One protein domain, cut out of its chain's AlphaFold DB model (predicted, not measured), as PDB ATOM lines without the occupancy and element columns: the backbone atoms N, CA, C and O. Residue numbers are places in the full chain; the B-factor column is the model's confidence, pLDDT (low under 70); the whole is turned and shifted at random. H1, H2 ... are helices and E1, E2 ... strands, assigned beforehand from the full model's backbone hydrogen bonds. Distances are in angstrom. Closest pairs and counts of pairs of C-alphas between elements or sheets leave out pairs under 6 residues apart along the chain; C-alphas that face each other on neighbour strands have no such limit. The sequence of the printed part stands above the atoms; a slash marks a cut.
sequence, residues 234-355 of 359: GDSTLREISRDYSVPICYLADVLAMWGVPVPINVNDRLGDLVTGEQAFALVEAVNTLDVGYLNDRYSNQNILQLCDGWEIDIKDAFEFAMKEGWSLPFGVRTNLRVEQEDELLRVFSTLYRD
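This is residues 234 to 355 of the 359 residues of an uncharacterized protein of Pseudo-nitzschia multistriata (UniProt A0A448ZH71). Two lobes of helices are set along one long axis, with a very small sheet of two strands, E1 and E2, in the middle between them; H1, H2, H3 and H4 make one lobe, and H6, H7 and H8 the other. H5 leads from the first lobe to the sheet, H4 reaches one end of the long axis and H8, the longest helix, the other, and few of the helices touch one another. The printed part has 122 residues, with eight named helices and two named strands in the order H1, H2, H3, H4, H5, E1, H6, H7, E2, H8; the sheet is antiparallel, in the order E1, E2. The class is mostly helix: helices hold 74 and strands 8 of the 82 residues in named elements. The whole is compact by its radius of gyration of the C-alphas, 15.4 A, yet elongated in outline, spanning 52 by 28 by 20 A.

The sheet holds E1, residues 299 to 303, and E2, residues 336 to 338; C-alpha 299 is at (51.908, 148.908, 41.229). H6, residues 304 to 310, follows E1 with no residue between them, and H7, residues 315 to 324, is 14.1 A long. H8, residues 339 to 354, follows E2 directly and measures 21.9 A, ending with C-alpha 354 at (63.883, 133.309, 23.691). Before E1 comes H5, residues 292 to 297. Earlier along the chain, H1 covers residues 238 to 245, beginning with C-alpha 238 at (51.923, 165.286, 44.858) and running 10.7 A, and H2 covers residues 249 to 258, 14.4 A. H3 is short, residues 271 to 274, and H4, residues 277 to 289, is 18.6 A long.

E1 and E2 are antiparallel neighbours, their directions at 147 degrees; the C-alphas of Asn 303 and Asn 336 face each other at 4.1 A, and N 300 and O 337 are within hydrogen-bond range at 2.8 A. The closest C-alphas of E1 and H8 are those of Tyr 299 and Val 339, 5.4 A apart. For H6 and E2 they are those of Ile 304 and Asn 336, at 6.2 A. H6 and H7 form a helical hairpin: they touch, with Cys 308 and Ile 315 closest at 5.9 A between C-alphas, and run opposite ways at a steep tilt of 44 degrees. H7 and H8 are close but not clearly touching, the closest C-alphas being those of Ala 318 and Leu 345, 7.4 A apart. H6 and H8 are near each other. The closest C-alphas of H2 and E2, those of Cys 250 and Asn 336, are 6.3 A apart. H1 and H2 touch, with the C-alphas of Ser 242 and Ile 249 closest at 5.4 A, and run opposite ways at a steep tilt of 60 degrees. H3 and H4 are close but not clearly touching, with the C-alphas of Leu 271 and Ala 280 closest at 7.2 A. H2 and H4 are near each other, while H4 and H5 are apart. Every O i to N i+4 pair is within hydrogen-bond range in H1, H2, H4, H5, H6 and H7; H8 has 10 of 12, and H3 is too short for such a pair.

The two C-alphas farthest apart, those of Gly 277 and Asp 355, are 52.5 A apart. The printed part has no cut. The links H2 to H3, residues 259 to 270, and H7 to E2 are long, and the others are tight. The mean pLDDT of the printed part is 95.4, and only residue 355 is under 70.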
ATOM      1  N   GLY A 234      45.083 172.130  48.041       88.88
ATOM      2  CA  GLY A 234      45.515 172.739  46.781       88.88
ATOM      3  C   GLY A 234      46.957 173.253  46.820       88.88
ATOM      4  O   GLY A 234      47.609 173.296  45.781       88.88
ATOM      5  N   ASP A 235      47.477 173.574  48.007       90.75
ATOM      6  CA  ASP A 235      48.869 173.994  48.195       90.75
ATOM      7  C   ASP A 235      49.844 172.828  48.390       90.75
ATOM      8  O   ASP A 235      51.060 173.041  48.354       90.75
ATOM      9  N   SER A 236      49.339 171.608  48.587       93.81
ATOM     10  CA  SER A 236      50.171 170.418  48.726       93.81
ATOM     11  C   SER A 236      50.658 169.940  47.362       93.81
ATOM     12  O   SER A 236      49.920 169.905  46.373       93.81
ATOM     13  N   THR A 237      51.920 169.534  47.314       95.06
ATOM     14  CA  THR A 237      52.499 168.860  46.146       95.06
ATOM     15  C   THR A 237      52.125 167.378  46.133       95.06
ATOM     16  O   THR A 237      51.790 166.798  47.171       95.06
ATOM     17  N   LEU A 238      52.234 166.720  44.978       95.38
ATOM     18  CA  LEU A 238      51.923 165.286  44.858       95.38
ATOM     19  C   LEU A 238      52.778 164.417  45.783       95.38
ATOM     20  O   LEU A 238      52.283 163.451  46.361       95.38
ATOM     21  N   ARG A 239      54.050 164.790  45.969       96.00
ATOM     22  CA  ARG A 239      54.953 164.117  46.916       96.00
ATOM     23  C   ARG A 239      54.435 164.167  48.342       96.00
ATOM     24  O   ARG A 239      54.574 163.208  49.093       96.00
ATOM     25  N   GLU A 240      53.907 165.316  48.729       94.38
ATOM     26  CA  GLU A 240      53.451 165.553  50.087       94.38
ATOM     27  C   GLU A 240      52.156 164.799  50.351       94.38
ATOM     28  O   GLU A 240      52.071 164.112  51.357       94.38
ATOM     29  N   ILE A 241      51.218 164.814  49.402       94.62
ATOM     30  CA  ILE A 241      49.981 164.024  49.487       94.62
ATOM     31  C   ILE A 241      50.305 162.526  49.565       94.62
ATOM     32  O   ILE A 241      49.794 161.829  50.435       94.62
ATOM     33  N   SER A 242      51.200 162.036  48.703       95.69
ATOM     34  CA  SER A 242      51.656 160.641  48.739       95.69
ATOM     35  C   SER A 242      52.238 160.268  50.107       95.69
ATOM     36  O   SER A 242      51.916 159.211  50.641       95.69
ATOM     37  N   ARG A 243      53.029 161.157  50.722       95.56
ATOM     38  CA  ARG A 243      53.602 160.941  52.056       95.56
ATOM     39  C   ARG A 243      52.564 161.014  53.179       95.56
ATOM     40  O   ARG A 243      52.651 160.229  54.115       95.56
ATOM     41  N   ASP A 244      51.635 161.960  53.106       94.44
ATOM     42  CA  ASP A 244      50.665 162.232  54.170       94.44
ATOM     43  C   ASP A 244      49.589 161.131  54.242       94.44
ATOM     44  O   ASP A 244      49.132 160.791  55.332       94.44
ATOM     45  N   TYR A 245      49.237 160.532  53.100       95.44
ATOM     46  CA  TYR A 245      48.238 159.459  52.999       95.44
ATOM     47  C   TYR A 245      48.836 158.069  52.725       95.44
ATOM     48  O   TYR A 245      48.097 157.097  52.609       95.44
ATOM     49  N   SER A 246      50.164 157.958  52.615       96.19
ATOM     50  CA  SER A 246      50.887 156.722  52.263       96.19
ATOM     51  C   SER A 246      50.473 156.088  50.924       96.19
ATOM     52  O   SER A 246      50.677 154.897  50.709       96.19
ATOM     53  N   VAL A 247      49.901 156.869  50.004       96.75
ATOM     54  CA  VAL A 247      49.431 156.397  48.692       96.75
ATOM     55  C   VAL A 247      50.580 156.408  47.674       96.75
ATOM     56  O   VAL A 247      51.328 157.393  47.638       96.75
ATOM     57  N   PRO A 248      50.710 155.394  46.792       96.56
ATOM     58  CA  PRO A 248      51.664 155.409  45.688       96.56
ATOM     59  C   PRO A 248      51.561 156.678  44.849       96.56
ATOM     60  O   PRO A 248      50.495 157.035  44.343       96.56
ATOM     61  N   ILE A 249      52.694 157.344  44.634       96.94
ATOM     62  CA  ILE A 249      52.717 158.571  43.836       96.94
ATOM     63  C   ILE A 249      52.278 158.338  42.379       96.94
ATOM     64  O   ILE A 249      51.679 159.219  41.764       96.94
ATOM     65  N   CYS A 250      52.527 157.138  41.851       96.44
ATOM     66  CA  CYS A 250      52.136 156.723  40.505       96.44
ATOM     67  C   CYS A 250      50.616 156.674  40.346       96.44
ATOM     68  O   CYS A 250      50.101 157.178  39.355       96.44
ATOM     69  N   TYR A 251      49.895 156.196  41.367       97.19
ATOM     70  CA  TYR A 251      48.433 156.207  41.366       97.19
ATOM     71  C   TYR A 251      47.870 157.628  41.270       97.19
ATOM     72  O   TYR A 251      46.989 157.893  40.453       97.19
ATOM     73  N   LEU A 252      48.398 158.561  42.071       97.12
ATOM     74  CA  LEU A 252      47.953 159.957  42.023       97.12
ATOM     75  C   LEU A 252      48.169 160.546  40.626       97.12
ATOM     76  O   LEU A 252      47.287 161.204  40.084       97.12
ATOM     77  N   ALA A 253      49.329 160.282  40.029       97.19
ATOM     78  CA  ALA A 253      49.673 160.815  38.723       97.19
ATOM     79  C   ALA A 253      48.865 160.182  37.574       97.19
ATOM     80  O   ALA A 253      48.509 160.891  36.634       97.19
ATOM     81  N   ASP A 254      48.500 158.902  37.677       96.69
ATOM     82  CA  ASP A 254      47.570 158.229  36.761       96.69
ATOM     83  C   ASP A 254      46.181 158.873  36.786       96.69
ATOM     84  O   ASP A 254      45.596 159.148  35.737       96.69
ATOM     85  N   VAL A 255      45.654 159.164  37.980       96.75
ATOM     86  CA  VAL A 255      44.359 159.844  38.127       96.75
ATOM     87  C   VAL A 255      44.410 161.243  37.501       96.75
ATOM     88  O   VAL A 255      43.482 161.636  36.792       96.75
ATOM     89  N   LEU A 256      45.514 161.971  37.689       97.19
ATOM     90  CA  LEU A 256      45.726 163.271  37.047       97.19
ATOM     91  C   LEU A 256      45.811 163.167  35.518       97.19
ATOM     92  O   LEU A 256      45.186 163.961  34.812       97.19
ATOM     93  N   ALA A 257      46.549 162.186  35.000       96.69
ATOM     94  CA  ALA A 257      46.650 161.942  33.565       96.69
ATOM     95  C   ALA A 257      45.279 161.585  32.965       96.69
ATOM     96  O   ALA A 257      44.917 162.099  31.906       96.69
ATOM     97  N   MET A 258      44.467 160.795  33.677       96.00
ATOM     98  CA  MET A 258      43.091 160.459  33.291       96.00
ATOM     99  C   MET A 258      42.175 161.692  33.230       96.00
ATOM    100  O   MET A 258      41.257 161.744  32.412       96.00
ATOM    101  N   TRP A 259      42.433 162.714  34.048       96.75
ATOM    102  CA  TRP A 259      41.740 164.006  33.982       96.75
ATOM    103  C   TRP A 259      42.273 164.956  32.903       96.75
ATOM    104  O   TRP A 259      41.752 166.063  32.757       96.75
ATOM    105  N   GLY A 260      43.271 164.531  32.125       96.44
ATOM    106  CA  GLY A 260      43.831 165.301  31.019       96.44
ATOM    107  C   GLY A 260      44.934 166.279  31.426       96.44
ATOM    108  O   GLY A 260      45.231 167.198  30.660       96.44
ATOM    109  N   VAL A 261      45.549 166.107  32.601       97.12
ATOM    110  CA  VAL A 261      46.751 166.873  32.968       97.12
ATOM    111  C   VAL A 261      47.882 166.520  31.989       97.12
ATOM    112  O   VAL A 261      48.112 165.336  31.725       97.12
ATOM    113  N   PRO A 262      48.591 167.512  31.418       95.50
ATOM    114  CA  PRO A 262      49.634 167.252  30.435       95.50
ATOM    115  C   PRO A 262      50.808 166.480  31.049       95.50
ATOM    116  O   PRO A 262      51.336 166.844  32.097       95.50
ATOM    117  N   VAL A 263      51.238 165.434  30.348       95.50
ATOM    118  CA  VAL A 263      52.413 164.619  30.678       95.50
ATOM    119  C   VAL A 263      53.657 165.233  30.011       95.50
ATOM    120  O   VAL A 263      53.566 165.639  28.848       95.50
ATOM    121  N   PRO A 264      54.830 165.293  30.675       95.81
ATOM    122  CA  PRO A 264      55.145 164.765  32.005       95.81
ATOM    123  C   PRO A 264      54.724 165.691  33.156       95.81
ATOM    124  O   PRO A 264      54.883 166.908  33.085       95.81
ATOM    125  N   ILE A 265      54.247 165.086  34.243       96.88
ATOM    126  CA  ILE A 265      53.795 165.773  35.457       96.88
ATOM    127  C   ILE A 265      54.979 165.918  36.418       96.88
ATOM    128  O   ILE A 265      55.643 164.929  36.744       96.88
ATOM    129  N   ASN A 266      55.242 167.127  36.929       96.62
ATOM    130  CA  ASN A 266      56.255 167.280  37.971       96.62
ATOM    131  C   ASN A 266      55.663 166.975  39.346       96.62
ATOM    132  O   ASN A 266      54.662 167.536  39.778       96.62
ATOM    133  N   VAL A 267      56.369 166.134  40.092       96.50
ATOM    134  CA  VAL A 267      56.011 165.711  41.455       96.50
ATOM    135  C   VAL A 267      55.956 166.871  42.465       96.50
ATOM    136  O   VAL A 267      55.283 166.771  43.492       96.50
ATOM    137  N   ASN A 268      56.686 167.952  42.186       95.75
ATOM    138  CA  ASN A 268      56.793 169.121  43.059       95.75
ATOM    139  C   ASN A 268      55.800 170.235  42.695       95.75
ATOM    140  O   ASN A 268      55.797 171.267  43.365       95.75
ATOM    141  N   ASP A 269      54.992 170.054  41.647       94.94
ATOM    142  CA  ASP A 269      53.958 171.023  41.295       94.94
ATOM    143  C   ASP A 269      52.811 170.931  42.312       94.94
ATOM    144  O   ASP A 269      52.535 169.868  42.886       94.94
ATOM    145  N   ARG A 270      52.169 172.070  42.582       94.81
ATOM    146  CA  ARG A 270      51.046 172.141  43.520       94.81
ATOM    147  C   ARG A 270      49.808 171.540  42.882       94.81
ATOM    148  O   ARG A 270      49.511 171.815  41.720       94.81
ATOM    149  N   LEU A 271      49.041 170.780  43.658       95.56
ATOM    150  CA  LEU A 271      47.830 170.144  43.150       95.56
ATOM    151  C   LEU A 271      46.830 171.173  42.591       95.56
ATOM    152  O   LEU A 271      46.235 170.938  41.543       95.56
ATOM    153  N   GLY A 272      46.686 172.329  43.245       94.94
ATOM    154  CA  GLY A 272      45.766 173.389  42.823       94.94
ATOM    155  C   GLY A 272      46.117 174.058  41.489       94.94
ATOM    156  O   GLY A 272      45.238 174.664  40.882       94.94
ATOM    157  N   ASP A 273      47.361 173.926  41.017       96.06
ATOM    158  CA  ASP A 273      47.775 174.424  39.698       96.06
ATOM    159  C   ASP A 273      47.463 173.412  38.582       96.06
ATOM    160  O   ASP A 273      47.336 173.787  37.415       96.06
ATOM    161  N   LEU A 274      47.340 172.126  38.933       96.31
ATOM    162  CA  LEU A 274      47.128 171.026  37.989       96.31
ATOM    163  C   LEU A 274      45.645 170.714  37.772       96.31
ATOM    164  O   LEU A 274      45.257 170.333  36.668       96.31
ATOM    165  N   VAL A 275      44.820 170.845  38.814       96.94
ATOM    166  CA  VAL A 275      43.415 170.420  38.791       96.94
ATOM    167  C   VAL A 275      42.473 171.456  39.381       96.94
ATOM    168  O   VAL A 275      42.846 172.318  40.173       96.94
ATOM    169  N   THR A 276      41.201 171.345  39.012       96.75
ATOM    170  CA  THR A 276      40.130 172.152  39.606       96.75
ATOM    171  C   THR A 276      39.853 171.735  41.055       96.75
ATOM    172  O   THR A 276      40.132 170.607  41.463       96.75
ATOM    173  N   GLY A 277      39.244 172.628  41.845       93.94
ATOM    174  CA  GLY A 277      38.887 172.329  43.238       93.94
ATOM    175  C   GLY A 277      37.939 171.130  43.394       93.94
ATOM    176  O   GLY A 277      38.056 170.385  44.363       93.94
ATOM    177  N   GLU A 278      37.048 170.901  42.423       95.75
ATOM    178  CA  GLU A 278      36.139 169.745  42.406       95.75
ATOM    179  C   GLU A 278      36.907 168.426  42.224       95.75
ATOM    180  O   GLU A 278      36.675 167.463  42.953       95.75
ATOM    181  N   GLN A 279      37.877 168.402  41.307       96.56
ATOM    182  CA  GLN A 279      38.762 167.253  41.088       96.56
ATOM    183  C   GLN A 279      39.666 166.995  42.297       96.56
ATOM    184  O   GLN A 279      39.830 165.850  42.712       96.56
ATOM    185  N   ALA A 280      40.210 168.049  42.914       94.81
ATOM    186  CA  ALA A 280      41.005 167.916  44.133       94.81
ATOM    187  C   ALA A 280      40.189 167.304  45.286       94.81
ATOM    188  O   ALA A 280      40.701 166.457  46.016       94.81
ATOM    189  N   PHE A 281      38.914 167.680  45.427       94.06
ATOM    190  CA  PHE A 281      38.019 167.077  46.417       94.06
ATOM    191  C   PHE A 281      37.744 165.595  46.116       94.06
ATOM    192  O   PHE A 281      37.866 164.761  47.013       94.06
ATOM    193  N   ALA A 282      37.463 165.256  44.853       96.12
ATOM    194  CA  ALA A 282      37.272 163.870  44.425       96.12
ATOM    195  C   ALA A 282      38.518 163.000  44.677       96.12
ATOM    196  O   ALA A 282      38.390 161.842  45.070       96.12
ATOM    197  N   LEU A 283      39.724 163.560  44.511       95.44
ATOM    198  CA  LEU A 283      40.977 162.863  44.815       95.44
ATOM    199  C   LEU A 283      41.072 162.490  46.298       95.44
ATOM    200  O   LEU A 283      41.441 161.367  46.623       95.44
ATOM    201  N   VAL A 284      40.732 163.412  47.202       92.75
ATOM    202  CA  VAL A 284      40.772 163.162  48.656       92.75
ATOM    203  C   VAL A 284      39.753 162.117  49.068       92.75
ATOM    204  O   VAL A 284      40.048 161.263  49.902       92.75
ATOM    205  N   GLU A 285      38.552 162.183  48.504       95.19
ATOM    206  CA  GLU A 285      37.521 161.183  48.759       95.19
ATOM    207  C   GLU A 285      37.977 159.795  48.286       95.19
ATOM    208  O   GLU A 285      37.887 158.827  49.043       95.19
ATOM    209  N   ALA A 286      38.561 159.705  47.087       95.25
ATOM    210  CA  ALA A 286      39.137 158.464  46.577       95.25
ATOM    211  C   ALA A 286      40.258 157.939  47.491       95.25
ATOM    212  O   ALA A 286      40.224 156.790  47.915       95.25
ATOM    213  N   VAL A 287      41.214 158.789  47.872       94.38
ATOM    214  CA  VAL A 287      42.335 158.405  48.745       94.38
ATOM    215  C   VAL A 287      41.865 157.895  50.111       94.38
ATOM    216  O   VAL A 287      42.424 156.931  50.620       94.38
ATOM    217  N   ASN A 288      40.817 158.486  50.690       93.06
ATOM    218  CA  ASN A 288      40.289 158.052  51.989       93.06
ATOM    219  C   ASN A 288      39.413 156.791  51.923       93.06
ATOM    220  O   ASN A 288      39.111 156.213  52.964       93.06
ATOM    221  N   THR A 289      38.956 156.392  50.736       95.38
ATOM    222  CA  THR A 289      38.096 155.209  50.551       95.38
ATOM    223  C   THR A 289      38.862 153.986  50.057       95.38
ATOM    224  O   THR A 289      38.346 152.872  50.145       95.38
ATOM    225  N   LEU A 290      40.080 154.174  49.552       94.50
ATOM    226  CA  LEU A 290      40.920 153.105  49.030       94.50
ATOM    227  C   LEU A 290      41.719 152.412  50.134       94.50
ATOM    228  O   LEU A 290      42.219 153.042  51.063       94.50
ATOM    229  N   ASP A 291      41.891 151.102  49.976       96.88
ATOM    230  CA  ASP A 291      42.855 150.338  50.757       96.88
ATOM    231  C   ASP A 291      44.260 150.544  50.174       96.88
ATOM    232  O   ASP A 291      44.561 150.141  49.048       96.88
ATOM    233  N   VAL A 292      45.117 151.199  50.955       95.25
ATOM    234  CA  VAL A 292      46.491 151.535  50.576       95.25
ATOM    235  C   VAL A 292      47.359 150.286  50.408       95.25
ATOM    236  O   VAL A 292      48.235 150.281  49.543       95.25
ATOM    237  N   GLY A 293      47.125 149.229  51.192       96.19
ATOM    238  CA  GLY A 293      47.872 147.974  51.066       96.19
ATOM    239  C   GLY A 293      47.618 147.345  49.701       96.19
ATOM    240  O   GLY A 293      48.539 147.167  48.909       96.19
ATOM    241  N   TYR A 294      46.337 147.179  49.374       96.19
ATOM    242  CA  TYR A 294      45.911 146.667  48.077       96.19
ATOM    243  C   TYR A 294      46.380 147.529  46.896       96.19
ATOM    244  O   TYR A 294      46.653 147.025  45.808       96.19
ATOM    245  N   LEU A 295      46.465 148.847  47.092       95.25
ATOM    246  CA  LEU A 295      46.933 149.756  46.057       95.25
ATOM    247  C   LEU A 295      48.442 149.637  45.812       95.25
ATOM    248  O   LEU A 295      48.852 149.700  44.657       95.25
ATOM    249  N   ASN A 296      49.252 149.456  46.860       95.56
ATOM    250  CA  ASN A 296      50.688 149.200  46.710       95.56
ATOM    251  C   ASN A 296      50.940 147.902  45.933       95.56
ATOM    252  O   ASN A 296      51.770 147.906  45.032       95.56
ATOM    253  N   ASP A 297      50.166 146.846  46.199       96.62
ATOM    254  CA  ASP A 297      50.320 145.548  45.525       96.62
ATOM    255  C   ASP A 297      49.988 145.592  44.021       96.62
ATOM    256  O   ASP A 297      50.419 144.729  43.261       96.62
ATOM    257  N   ARG A 298      49.224 146.596  43.566       97.25
ATOM    258  CA  ARG A 298      48.856 146.771  42.149       97.25
ATOM    259  C   ARG A 298      49.892 147.519  41.313       97.25
ATOM    260  O   ARG A 298      49.782 147.524  40.086       97.25
ATOM    261  N   TYR A 299      50.852 148.189  41.940       97.81
ATOM    262  CA  TYR A 299      51.908 148.908  41.229       97.81
ATOM    263  C   TYR A 299      53.242 148.205  41.418       97.81
ATOM    264  O   TYR A 299      53.574 147.740  42.504       97.81
ATOM    265  N   SER A 300      54.036 148.186  40.355       96.75
ATOM    266  CA  SER A 300      55.402 147.705  40.433       96.75
ATOM    267  C   SER A 300      56.243 148.590  41.348       96.75
ATOM    268  O   SER A 300      56.142 149.823  41.350       96.75
ATOM    269  N   ASN A 301      57.153 147.958  42.082       96.06
ATOM    270  CA  ASN A 301      58.179 148.667  42.839       96.06
ATOM    271  C   ASN A 301      59.276 149.242  41.929       96.06
ATOM    272  O   ASN A 301      60.026 150.123  42.357       96.06
ATOM    273  N   GLN A 302      59.361 148.772  40.683       97.25
ATOM    274  CA  GLN A 302      60.365 149.189  39.714       97.25
ATOM    275  C   GLN A 302      59.773 150.199  38.726       97.25
ATOM    276  O   GLN A 302      58.607 150.129  38.331       97.25
ATOM    277  N   ASN A 303      60.581 151.181  38.330       97.19
ATOM    278  CA  ASN A 303      60.230 152.049  37.206       97.19
ATOM    279  C   ASN A 303      60.613 151.393  35.871       97.19
ATOM    280  O   ASN A 303      61.446 150.493  35.839       97.19
ATOM    281  N   ILE A 304      60.044 151.881  34.764       97.19
ATOM    282  CA  ILE A 304      60.318 151.346  33.415       97.19
ATOM    283  C   ILE A 304      61.819 151.298  33.116       97.19
ATOM    284  O   ILE A 304      62.287 150.325  32.542       97.19
ATOM    285  N   LEU A 305      62.576 152.324  33.518       97.62
ATOM    286  CA  LEU A 305      64.025 152.362  33.319       97.62
ATOM    287  C   LEU A 305      64.732 151.185  34.016       97.62
ATOM    288  O   LEU A 305      65.510 150.486  33.384       97.62
ATOM    289  N   GLN A 306      64.421 150.945  35.290       97.94
ATOM    290  CA  GLN A 306      64.963 149.828  36.070       97.94
ATOM    291  C   GLN A 306      64.539 148.474  35.505       97.94
ATOM    292  O   GLN A 306      65.348 147.551  35.474       97.94
ATOM    293  N   LEU A 307      63.292 148.369  35.043       96.94
ATOM    294  CA  LEU A 307      62.771 147.157  34.425       96.94
ATOM    295  C   LEU A 307      63.508 146.848  33.112       96.94
ATOM    296  O   LEU A 307      63.938 145.720  32.900       96.94
ATOM    297  N   CYS A 308      63.715 147.855  32.259       96.94
ATOM    298  CA  CYS A 308      64.464 147.703  31.009       96.94
ATOM    299  C   CYS A 308      65.921 147.302  31.269       96.94
ATOM    300  O   CYS A 308      66.422 146.393  30.614       96.94
ATOM    301  N   ASP A 309      66.569 147.926  32.257       97.06
ATOM    302  CA  ASP A 309      67.936 147.580  32.655       97.06
ATOM    303  C   ASP A 309      68.028 146.139  33.201       97.06
ATOM    304  O   ASP A 309      69.024 145.461  32.966       97.06
ATOM    305  N   GLY A 310      67.004 145.660  33.919       96.00
ATOM    306  CA  GLY A 310      66.980 144.318  34.514       96.00
ATOM    307  C   GLY A 310      66.727 143.177  33.524       96.00
ATOM    308  O   GLY A 310      67.192 142.065  33.759       96.00
ATOM    309  N   TRP A 311      66.015 143.450  32.430       95.44
ATOM    310  CA  TRP A 311      65.651 142.465  31.400       95.44
ATOM    311  C   TRP A 311      66.361 142.698  30.057       95.44
ATOM    312  O   TRP A 311      65.995 142.087  29.059       95.44
ATOM    313  N   GLU A 312      67.348 143.600  30.029       95.44
ATOM    314  CA  GLU A 312      68.124 143.978  28.837       95.44
ATOM    315  C   GLU A 312      67.265 144.443  27.637       95.44
ATOM    316  O   GLU A 312      67.626 144.265  26.472       95.44
ATOM    317  N   ILE A 313      66.128 145.091  27.915       96.25
ATOM    318  CA  ILE A 313      65.210 145.626  26.896       96.25
ATOM    319  C   ILE A 313      65.659 147.042  26.499       96.25
ATOM    320  O   ILE A 313      65.962 147.864  27.367       96.25
ATOM    321  N   ASP A 314      65.659 147.385  25.202       96.94
ATOM    322  CA  ASP A 314      65.912 148.777  24.796       96.94
ATOM    323  C   ASP A 314      64.774 149.684  25.295       96.94
ATOM    324  O   ASP A 314      63.596 149.507  24.972       96.94
ATOM    325  N   ILE A 315      65.142 150.711  26.065       97.56
ATOM    326  CA  ILE A 315      64.222 151.692  26.652       97.56
ATOM    327  C   ILE A 315      63.359 152.352  25.568       97.56
ATOM    328  O   ILE A 315      62.211 152.719  25.829       97.56
ATOM    329  N   LYS A 316      63.901 152.530  24.357       97.69
ATOM    330  CA  LYS A 316      63.150 153.102  23.230       97.69
ATOM    331  C   LYS A 316      61.991 152.207  22.816       97.69
ATOM    332  O   LYS A 316      60.876 152.708  22.702       97.69
ATOM    333  N   ASP A 317      62.242 150.912  22.667       97.31
ATOM    334  CA  ASP A 317      61.240 149.943  22.228       97.31
ATOM    335  C   ASP A 317      60.158 149.763  23.297       97.31
ATOM    336  O   ASP A 317      58.966 149.787  22.985       97.31
ATOM    337  N   ALA A 318      60.552 149.686  24.574       97.38
ATOM    338  CA  ALA A 318      59.611 149.628  25.692       97.38
ATOM    339  C   ALA A 318      58.724 150.884  25.770       97.38
ATOM    340  O   ALA A 318      57.513 150.794  25.993       97.38
ATOM    341  N   PHE A 319      59.304 152.068  25.552       97.06
ATOM    342  CA  PHE A 319      58.553 153.323  25.542       97.06
ATOM    343  C   PHE A 319      57.608 153.424  24.337       97.06
ATOM    344  O   PHE A 319      56.456 153.830  24.494       97.06
ATOM    345  N   GLU A 320      58.058 153.042  23.140       97.38
ATOM    346  CA  GLU A 320      57.215 153.003  21.939       97.38
ATOM    347  C   GLU A 320      56.062 152.005  22.086       97.38
ATOM    348  O   GLU A 320      54.930 152.322  21.708       97.38
ATOM    349  N   PHE A 321      56.317 150.846  22.698       97.69
ATOM    350  CA  PHE A 321      55.290 149.863  23.031       97.69
ATOM    351  C   PHE A 321      54.239 150.446  23.983       97.69
ATOM    352  O   PHE A 321      53.051 150.429  23.665       97.69
ATOM    353  N   ALA A 322      54.662 151.058  25.092       97.31
ATOM    354  CA  ALA A 322      53.747 151.686  26.046       97.31
ATOM    355  C   ALA A 322      52.890 152.793  25.399       97.31
ATOM    356  O   ALA A 322      51.690 152.892  25.656       97.31
ATOM    357  N   MET A 323      53.479 153.602  24.510       95.88
ATOM    358  CA  MET A 323      52.750 154.632  23.760       95.88
ATOM    359  C   MET A 323      51.759 154.036  22.752       95.88
ATOM    360  O   MET A 323      50.680 154.597  22.554       95.88
ATOM    361  N   LYS A 324      52.105 152.910  22.119       97.88
ATOM    362  CA  LYS A 324      51.240 152.191  21.173       97.88
ATOM    363  C   LYS A 324      50.037 151.552  21.871       97.88
ATOM    364  O   LYS A 324      48.930 151.647  21.346       97.88
ATOM    365  N   GLU A 325      50.242 150.970  23.048       97.31
ATOM    366  CA  GLU A 325      49.179 150.402  23.889       97.31
ATOM    367  C   GLU A 325      48.355 151.477  24.621       97.31
ATOM    368  O   GLU A 325      47.361 151.181  25.283       97.31
ATOM    369  N   GLY A 326      48.738 152.752  24.490       96.06
ATOM    370  CA  GLY A 326      48.013 153.877  25.074       96.06
ATOM    371  C   GLY A 326      48.154 153.969  26.594       96.06
ATOM    372  O   GLY A 326      47.253 154.480  27.262       96.06
ATOM    373  N   TRP A 327      49.259 153.478  27.159       96.94
ATOM    374  CA  TRP A 327      49.523 153.591  28.591       96.94
ATOM    375  C   TRP A 327      49.845 155.040  28.970       96.94
ATOM    376  O   TRP A 327      50.625 155.727  28.306       96.94
ATOM    377  N   SER A 328      49.262 155.516  30.070       95.25
ATOM    378  CA  SER A 328      49.621 156.809  30.648       95.25
ATOM    379  C   SER A 328      50.965 156.693  31.358       95.25
ATOM    380  O   SER A 328      51.096 155.950  32.324       95.25
ATOM    381  N   LEU A 329      51.962 157.446  30.894       97.12
ATOM    382  CA  LEU A 329      53.293 157.504  31.504       97.12
ATOM    383  C   LEU A 329      53.517 158.862  32.180       97.12
ATOM    384  O   LEU A 329      54.298 159.666  31.662       97.12
ATOM    385  N   PRO A 330      52.848 159.169  33.310       96.75
ATOM    386  CA  PRO A 330      52.861 160.500  33.917       96.75
ATOM    387  C   PRO A 330      54.262 161.045  34.225       96.75
ATOM    388  O   PRO A 330      54.460 162.258  34.188       96.75
ATOM    389  N   PHE A 331      55.246 160.177  34.474       97.25
ATOM    390  CA  PHE A 331      56.643 160.546  34.733       97.25
ATOM    391  C   PHE A 331      57.595 160.141  33.593       97.25
ATOM    392  O   PHE A 331      58.816 160.085  33.777       97.25
ATOM    393  N   GLY A 332      57.058 159.827  32.410       96.25
ATOM    394  CA  GLY A 332      57.813 159.261  31.292       96.25
ATOM    395  C   GLY A 332      58.435 157.913  31.663       96.25
ATOM    396  O   GLY A 332      57.791 157.084  32.300       96.25
ATOM    397  N   VAL A 333      59.714 157.716  31.334       96.12
ATOM    398  CA  VAL A 333      60.477 156.480  31.627       96.12
ATOM    399  C   VAL A 333      60.689 156.203  33.123       96.12
ATOM    400  O   VAL A 333      61.130 155.124  33.503       96.12
ATOM    401  N   ARG A 334      60.398 157.178  33.991       96.94
ATOM    402  CA  ARG A 334      60.474 157.024  35.454       96.94
ATOM    403  C   ARG A 334      59.145 156.615  36.085       96.94
ATOM    404  O   ARG A 334      59.047 156.585  37.305       96.94
ATOM    405  N   THR A 335      58.125 156.365  35.273       97.31
ATOM    406  CA  THR A 335      56.830 155.881  35.751       97.31
ATOM    407  C   THR A 335      56.988 154.447  36.247       97.31
ATOM    408  O   THR A 335      57.641 153.646  35.577       97.31
ATOM    409  N   ASN A 336      56.395 154.122  37.396       97.69
ATOM    410  CA  ASN A 336      56.202 152.727  37.779       97.69
ATOM    411  C   ASN A 336      54.914 152.233  37.133       97.69
ATOM    412  O   ASN A 336      53.865 152.868  37.278       97.69
ATOM    413  N   LEU A 337      55.016 151.119  36.419       97.50
ATOM    414  CA  LEU A 337      53.879 150.493  35.761       97.50
ATOM    415  C   LEU A 337      52.981 149.792  36.781       97.50
ATOM    416  O   LEU A 337      53.406 149.458  37.890       97.50
ATOM    417  N   ARG A 338      51.728 149.560  36.396       97.62
ATOM    418  CA  ARG A 338      50.890 148.581  37.097       97.62
ATOM    419  C   ARG A 338      51.441 147.185  36.855       97.62
ATOM    420  O   ARG A 338      52.015 146.947  35.793       97.62
ATOM    421  N   VAL A 339      51.239 146.276  37.802       97.31
ATOM    422  CA  VAL A 339      51.742 144.897  37.690       97.31
ATOM    423  C   VAL A 339      51.252 144.245  36.395       97.31
ATOM    424  O   VAL A 339      52.041 143.659  35.669       97.31
ATOM    425  N   GLU A 340      49.995 144.473  36.001       97.75
ATOM    426  CA  GLU A 340      49.457 143.906  34.758       97.75
ATOM    427  C   GLU A 340      50.110 144.492  33.492       97.75
ATOM    428  O   GLU A 340      50.201 143.821  32.467       97.75
ATOM    429  N   GLN A 341      50.556 145.752  33.542       97.69
ATOM    430  CA  GLN A 341      51.270 146.398  32.435       97.69
ATOM    431  C   GLN A 341      52.721 145.916  32.361       97.69
ATOM    432  O   GLN A 341      53.239 145.697  31.270       97.69
ATOM    433  N   GLU A 342      53.375 145.745  33.509       97.56
ATOM    434  CA  GLU A 342      54.701 145.133  33.590       97.56
ATOM    435  C   GLU A 342      54.678 143.708  33.030       97.56
ATOM    436  O   GLU A 342      55.456 143.405  32.127       97.56
ATOM    437  N   ASP A 343      53.744 142.873  33.489       97.25
ATOM    438  CA  ASP A 343      53.593 141.492  33.026       97.25
ATOM    439  C   ASP A 343      53.377 141.428  31.511       97.25
ATOM    440  O   ASP A 343      53.977 140.599  30.827       97.25
ATOM    441  N   GLU A 344      52.558 142.327  30.959       97.69
ATOM    442  CA  GLU A 344      52.307 142.388  29.519       97.69
ATOM    443  C   GLU A 344      53.544 142.837  28.731       97.69
ATOM    444  O   GLU A 344      53.852 142.255  27.685       97.69
ATOM    445  N   LEU A 345      54.292 143.822  29.240       97.00
ATOM    446  CA  LEU A 345      55.561 144.244  28.645       97.00
ATOM    447  C   LEU A 345      56.543 143.063  28.606       97.00
ATOM    448  O   LEU A 345      57.079 142.730  27.546       97.00
ATOM    449  N   LEU A 346      56.732 142.386  29.738       96.00
ATOM    450  CA  LEU A 346      57.636 141.242  29.848       96.00
ATOM    451  C   LEU A 346      57.179 140.075  28.981       96.00
ATOM    452  O   LEU A 346      58.005 139.429  28.340       96.00
ATOM    453  N   ARG A 347      55.875 139.816  28.886       96.12
ATOM    454  CA  ARG A 347      55.326 138.772  28.015       96.12
ATOM    455  C   ARG A 347      55.676 139.021  26.550       96.12
ATOM    456  O   ARG A 347      56.067 138.085  25.860       96.12
ATOM    457  N   VAL A 348      55.556 140.259  26.072       95.88
ATOM    458  CA  VAL A 348      55.867 140.601  24.676       95.88
ATOM    459  C   VAL A 348      57.370 140.519  24.409       95.88
ATOM    460  O   VAL A 348      57.779 139.878  23.442       95.88
ATOM    461  N   PHE A 349      58.207 141.097  25.272       94.56
ATOM    462  CA  PHE A 349      59.651 141.120  25.033       94.56
ATOM    463  C   PHE A 349      60.332 139.774  25.320       94.56
ATOM    464  O   PHE A 349      61.196 139.371  24.549       94.56
ATOM    465  N   SER A 350      59.899 139.006  26.324       89.94
ATOM    466  CA  SER A 350      60.470 137.673  26.606       89.94
ATOM    467  C   SER A 350      60.304 136.692  25.443       89.94
ATOM    468  O   SER A 350      61.212 135.908  25.172       89.94
ATOM    469  N   THR A 351      59.181 136.757  24.715       87.25
ATOM    470  CA  THR A 351      58.991 135.942  23.504       87.25
ATOM    471  C   THR A 351      59.966 136.306  22.394       87.25
ATOM    472  O   THR A 351      60.338 135.448  21.608       87.25
ATOM    473  N   LEU A 352      60.415 137.558  22.350       81.50
ATOM    474  CA  LEU A 352      61.289 138.065  21.302       81.50
ATOM    475  C   LEU A 352      62.755 137.656  21.518       81.50
ATOM    476  O   LEU A 352      63.488 137.507  20.546       81.50
ATOM    477  N   TYR A 353      63.164 137.454  22.776       74.88
ATOM    478  CA  TYR A 353      64.538 137.077  23.134       74.88
ATOM    479  C   TYR A 353      64.761 135.568  23.264       74.88
ATOM    480  O   TYR A 353      65.869 135.110  23.015       74.88
ATOM    481  N   ARG A 354      63.731 134.774  23.590       74.50
ATOM    482  CA  ARG A 354      63.883 133.309  23.691       74.50
ATOM    483  C   ARG A 354      64.214 132.617  22.370       74.50
ATOM    484  O   ARG A 354      64.843 131.571  22.396       74.50
ATOM    485  N   ASP A 355      63.828 133.199  21.240       69.88
ATOM    486  CA  ASP A 355      64.039 132.579  19.927       69.88
ATOM    487  C   ASP A 355      65.476 132.758  19.386       69.88
ATOM    488  O   ASP A 355      65.780 132.263  18.304       69.88
TER     489      ASP A 355